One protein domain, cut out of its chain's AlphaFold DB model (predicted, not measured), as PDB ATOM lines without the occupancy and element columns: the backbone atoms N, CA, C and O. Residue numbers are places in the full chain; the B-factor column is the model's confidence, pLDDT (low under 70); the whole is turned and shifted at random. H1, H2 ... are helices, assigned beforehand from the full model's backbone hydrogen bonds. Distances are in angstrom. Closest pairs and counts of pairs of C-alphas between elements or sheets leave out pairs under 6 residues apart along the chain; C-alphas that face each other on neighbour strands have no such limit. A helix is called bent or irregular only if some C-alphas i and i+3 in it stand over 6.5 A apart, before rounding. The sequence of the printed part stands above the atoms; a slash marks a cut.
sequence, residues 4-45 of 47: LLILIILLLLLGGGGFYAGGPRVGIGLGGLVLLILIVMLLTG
ATOM      1  N   LEU A   4      -4.643  27.692  79.105       79.12
ATOM      2  CA  LEU A   4      -3.406  28.434  79.383       79.12
ATOM      3  C   LEU A   4      -2.488  28.532  78.161       79.12
ATOM      4  O   LEU A   4      -1.908  29.579  77.893       79.12
ATOM      5  N   LEU A   5      -2.374  27.446  77.400       81.06
ATOM      6  CA  LEU A   5      -1.501  27.366  76.231       81.06
ATOM      7  C   LEU A   5      -2.042  28.254  75.099       81.06
ATOM      8  O   LEU A   5      -1.287  28.986  74.466       81.06
ATOM      9  N   ILE A   6      -3.365  28.261  74.917       81.12
ATOM     10  CA  ILE A   6      -4.054  29.144  73.967       81.12
ATOM     11  C   ILE A   6      -3.820  30.618  74.331       81.12
ATOM     12  O   ILE A   6      -3.492  31.414  73.456       81.12
ATOM     13  N   LEU A   7      -3.916  30.981  75.614       76.38
ATOM     14  CA  LEU A   7      -3.664  32.352  76.073       76.38
ATOM     15  C   LEU A   7      -2.220  32.801  75.820       76.38
ATOM     16  O   LEU A   7      -2.010  33.913  75.345       76.38
ATOM     17  N   ILE A   8      -1.233  31.938  76.073       75.81
ATOM     18  CA  ILE A   8       0.183  32.235  75.806       75.81
ATOM     19  C   ILE A   8       0.423  32.464  74.310       75.81
ATOM     20  O   ILE A   8       1.102  33.419  73.938       75.81
ATOM     21  N   ILE A   9      -0.169  31.634  73.446       74.44
ATOM     22  CA  ILE A   9      -0.073  31.808  71.992       74.44
ATOM     23  C   ILE A   9      -0.687  33.145  71.576       74.44
ATOM     24  O   ILE A   9      -0.058  33.887  70.831       74.44
ATOM     25  N   LEU A  10      -1.874  33.486  72.078       71.81
ATOM     26  CA  LEU A  10      -2.528  34.755  71.756       71.81
ATOM     27  C   LEU A  10      -1.706  35.963  72.229       71.81
ATOM     28  O   LEU A  10      -1.562  36.921  71.473       71.81
ATOM     29  N   LEU A  11      -1.093  35.889  73.415       69.62
ATOM     30  CA  LEU A  11      -0.200  36.929  73.938       69.62
ATOM     31  C   LEU A  11       1.038  37.134  73.050       69.62
ATOM     32  O   LEU A  11       1.467  38.268  72.837       69.62
ATOM     33  N   LEU A  12       1.598  36.049  72.510       67.44
ATOM     34  CA  LEU A  12       2.731  36.101  71.586       67.44
ATOM     35  C   LEU A  12       2.314  36.612  70.195       67.44
ATOM     36  O   LEU A  12       3.037  37.405  69.599       67.44
ATOM     37  N   LEU A  13       1.150  36.200  69.684       64.62
ATOM     38  CA  LEU A  13       0.728  36.470  68.304       64.62
ATOM     39  C   LEU A  13       0.106  37.862  68.112       64.62
ATOM     40  O   LEU A  13       0.424  38.548  67.145       64.62
ATOM     41  N   LEU A  14      -0.773  38.284  69.027       65.44
ATOM     42  CA  LEU A  14      -1.484  39.571  68.954       65.44
ATOM     43  C   LEU A  14      -0.708  40.720  69.599       65.44
ATOM     44  O   LEU A  14      -1.024  41.885  69.378       65.44
ATOM     45  N   GLY A  15       0.350  40.395  70.335       63.56
ATOM     46  CA  GLY A  15       1.217  41.364  70.965       63.56
ATOM     47  C   GLY A  15       1.021  41.462  72.458       63.56
ATOM     48  O   GLY A  15      -0.098  41.604  72.943       63.56
ATOM     49  N   GLY A  16       2.136  41.399  73.186       67.81
ATOM     50  CA  GLY A  16       2.127  41.471  74.641       67.81
ATOM     51  C   GLY A  16       1.368  42.692  75.164       67.81
ATOM     52  O   GLY A  16       1.243  43.687  74.457       67.81
ATOM     53  N   GLY A  17       0.887  42.590  76.410       56.31
ATOM     54  CA  GLY A  17       0.378  43.650  77.304       56.31
ATOM     55  C   GLY A  17      -0.449  44.789  76.687       56.31
ATOM     56  O   GLY A  17      -1.642  44.907  76.954       56.31
ATOM     57  N   GLY A  18       0.178  45.632  75.866       60.44
ATOM     58  CA  GLY A  18      -0.421  46.776  75.181       60.44
ATOM     59  C   GLY A  18      -1.574  46.443  74.225       60.44
ATOM     60  O   GLY A  18      -2.486  47.261  74.111       60.44
ATOM     61  N   PHE A  19      -1.614  45.254  73.597       59.62
ATOM     62  CA  PHE A  19      -2.775  44.861  72.775       59.62
ATOM     63  C   PHE A  19      -4.045  44.725  73.628       59.62
ATOM     64  O   PHE A  19      -5.118  45.174  73.235       59.62
ATOM     65  N   TYR A  20      -3.921  44.163  74.831       62.75
ATOM     66  CA  TYR A  20      -5.046  43.970  75.748       62.75
ATOM     67  C   TYR A  20      -5.413  45.252  76.509       62.75
ATOM     68  O   TYR A  20      -6.560  45.409  76.912       62.75
ATOM     69  N   ALA A  21      -4.459  46.174  76.676       62.44
ATOM     70  CA  ALA A  21      -4.670  47.444  77.373       62.44
ATOM     71  C   ALA A  21      -5.270  48.557  76.489       62.44
ATOM     72  O   ALA A  21      -5.923  49.457  77.008       62.44
ATOM     73  N   GLY A  22      -5.071  48.522  75.166       63.62
ATOM     74  CA  GLY A  22      -5.561  49.585  74.275       63.62
ATOM     75  C   GLY A  22      -5.674  49.206  72.798       63.62
ATOM     76  O   GLY A  22      -5.781  50.082  71.935       63.62
ATOM     77  N   GLY A  23      -5.655  47.909  72.485       60.84
ATOM     78  CA  GLY A  23      -5.765  47.401  71.125       60.84
ATOM     79  C   GLY A  23      -4.541  47.713  70.252       60.84
ATOM     80  O   GLY A  23      -3.489  48.134  70.745       60.84
ATOM     81  N   PRO A  24      -4.675  47.564  68.924       56.38
ATOM     82  CA  PRO A  24      -3.598  47.783  67.950       56.38
ATOM     83  C   PRO A  24      -2.967  49.186  67.967       56.38
ATOM     84  O   PRO A  24      -1.927  49.397  67.357       56.38
ATOM     85  N   ARG A  25      -3.602  50.157  68.638       60.50
ATOM     86  CA  ARG A  25      -3.092  51.528  68.795       60.50
ATOM     87  C   ARG A  25      -2.049  51.669  69.908       60.50
ATOM     88  O   ARG A  25      -1.302  52.638  69.893       60.50
ATOM     89  N   VAL A  26      -2.018  50.740  70.867       60.56
ATOM     90  CA  VAL A  26      -1.179  50.821  72.078       60.56
ATOM     91  C   VAL A  26      -0.172  49.667  72.154       60.56
ATOM     92  O   VAL A  26       0.907  49.826  72.718       60.56
ATOM     93  N   GLY A  27      -0.476  48.509  71.561       63.91
ATOM     94  CA  GLY A  27       0.433  47.363  71.534       63.91
ATOM     95  C   GLY A  27       1.263  47.266  70.256       63.91
ATOM     96  O   GLY A  27       0.741  46.837  69.231       63.91
ATOM     97  N   ILE A  28       2.574  47.529  70.332       59.44
ATOM     98  CA  ILE A  28       3.522  46.945  69.370       59.44
ATOM     99  C   ILE A  28       3.778  45.516  69.843       59.44
ATOM    100  O   ILE A  28       4.581  45.264  70.738       59.44
ATOM    101  N   GLY A  29       3.021  44.573  69.293       69.50
ATOM    102  CA  GLY A  29       3.216  43.161  69.584       69.50
ATOM    103  C   GLY A  29       4.526  42.591  69.063       69.50
ATOM    104  O   GLY A  29       5.250  43.278  68.350       69.50
ATOM    105  N   LEU A  30       4.790  41.298  69.301       68.00
ATOM    106  CA  LEU A  30       5.866  40.603  68.578       68.00
ATOM    107  C   LEU A  30       5.662  40.714  67.065       68.00
ATOM    108  O   LEU A  30       6.621  40.947  66.344       68.00
ATOM    109  N   GLY A  31       4.411  40.665  66.593       68.69
ATOM    110  CA  GLY A  31       4.084  40.958  65.198       68.69
ATOM    111  C   GLY A  31       4.505  42.365  64.762       68.69
ATOM    112  O   GLY A  31       5.085  42.519  63.694       68.69
ATOM    113  N   GLY A  32       4.291  43.382  65.605       71.00
ATOM    114  CA  GLY A  32       4.731  44.756  65.346       71.00
ATOM    115  C   GLY A  32       6.254  44.916  65.378       71.00
ATOM    116  O   GLY A  32       6.813  45.627  64.549       71.00
ATOM    117  N   LEU A  33       6.932  44.212  66.287       75.12
ATOM    118  CA  LEU A  33       8.390  44.171  66.375       75.12
ATOM    119  C   LEU A  33       8.998  43.516  65.129       75.12
ATOM    120  O   LEU A  33       9.927  44.059  64.544       75.12
ATOM    121  N   VAL A  34       8.447  42.381  64.692       77.19
ATOM    122  CA  VAL A  34       8.859  41.707  63.455       77.19
ATOM    123  C   VAL A  34       8.639  42.626  62.255       77.19
ATOM    124  O   VAL A  34       9.545  42.783  61.445       77.19
ATOM    125  N   LEU A  35       7.486  43.297  62.168       73.94
ATOM    126  CA  LEU A  35       7.205  44.278  61.113       73.94
ATOM    127  C   LEU A  35       8.222  45.422  61.106       73.94
ATOM    128  O   LEU A  35       8.729  45.783  60.049       73.94
ATOM    129  N   LEU A  36       8.561  45.958  62.277       80.25
ATOM    130  CA  LEU A  36       9.569  47.003  62.418       80.25
ATOM    131  C   LEU A  36      10.944  46.517  61.945       80.25
ATOM    132  O   LEU A  36      11.607  47.217  61.183       80.25
ATOM    133  N   ILE A  37      11.356  45.310  62.341       87.50
ATOM    134  CA  ILE A  37      12.619  44.701  61.901       87.50
ATOM    135  C   ILE A  37      12.640  44.549  60.377       87.50
ATOM    136  O   ILE A  37      13.615  44.945  59.741       87.50
ATOM    137  N   LEU A  38      11.559  44.041  59.781       83.12
ATOM    138  CA  LEU A  38      11.446  43.893  58.328       83.12
ATOM    139  C   LEU A  38      11.538  45.243  57.609       83.12
ATOM    140  O   LEU A  38      12.246  45.354  56.611       83.12
ATOM    141  N   ILE A  39      10.893  46.287  58.136       84.25
ATOM    142  CA  ILE A  39      10.994  47.649  57.592       84.25
ATOM    143  C   ILE A  39      12.448  48.141  57.629       84.25
ATOM    144  O   ILE A  39      12.948  48.657  56.632       84.25
ATOM    145  N   VAL A  40      13.161  47.949  58.743       93.44
ATOM    146  CA  VAL A  40      14.579  48.335  58.861       93.44
ATOM    147  C   VAL A  40      15.457  47.550  57.882       93.44
ATOM    148  O   VAL A  40      16.322  48.136  57.230       93.44
ATOM    149  N   MET A  41      15.240  46.240  57.739       95.62
ATOM    150  CA  MET A  41      15.982  45.411  56.783       95.62
ATOM    151  C   MET A  41      15.755  45.866  55.340       95.62
ATOM    152  O   MET A  41      16.721  45.982  54.588       95.62
ATOM    153  N   LEU A  42      14.515  46.205  54.974       92.31
ATOM    154  CA  LEU A  42      14.170  46.715  53.646       92.31
ATOM    155  C   LEU A  42      14.892  48.036  53.355       92.31
ATOM    156  O   LEU A  42      15.542  48.177  52.324       92.31
ATOM    157  N   LEU A  43      14.820  48.989  54.289       91.62
ATOM    158  CA  LEU A  43      15.426  50.317  54.138       91.62
ATOM    159  C   LEU A  43      16.960  50.285  54.138       91.62
ATOM    160  O   LEU A  43      17.594  51.169  53.567       91.62
ATOM    161  N   THR A  44      17.562  49.275  54.767       96.88
ATOM    162  CA  THR A  44      19.020  49.082  54.794       96.88
ATOM    163  C   THR A  44      19.533  48.148  53.693       96.88
ATOM    164  O   THR A  44      20.737  47.902  53.640       96.88
ATOM    165  N   GLY A  45      18.652  47.643  52.817       91.75
ATOM    166  CA  GLY A  45      19.012  46.757  51.704       91.75
ATOM    167  C   GLY A  45      19.502  45.373  52.139       91.75
ATOM    168  O   GLY A  45      20.335  44.776  51.467       91.75
TER     169      GLY A  45
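AT A GLANCE: This is residues 4 to 45 of the 47 residues of an uncharacterized protein of Luteitalea pratensis (UniProt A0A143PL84). Two helices, H3 and H1, meet at their ends in a wide corner and run roughly in one line, while the irregular H2 sits on a loop to one side of the joint. The free end, residues 37 to 45, sticks out. The printed part has 42 residues with three named helices, H1, H2, H3 in order, and no named strand; it is all helix, loose, with a radius of gyration of the C-alphas of 12.1 A, and flat, spanning 40 by 22 by 9 A.

IN THESE COORDINATES: Find C-alpha 30 at (5.866, 40.603, 68.578); from there H3, residues 30 to 43, runs 19.9 A. H1, residues 4 to 14, begins at (-3.406, 28.434, 79.383) and runs 15.4 A. H2 holds residues 18 to 25 and is irregular: C-alphas 21 and 24 are 9.5 A apart.

HOW THE PARTS SIT: H3, with residues 30 to 31 alone, and H1 touch only at their ends, the closest C-alphas being those of Leu 30 and Leu 12, 6.3 A apart. They run the same way at a shallow tilt of 30 degrees. H1 and H2 meet only through their link; H2 and H3 are apart. Every O i to N i+4 pair is within hydrogen-bond range in H1 and H3; H2 has 2 of 4.

THE WHOLE: Both links are tight and the printed part has no cut. Residues 11 to 31 have pLDDT under 70.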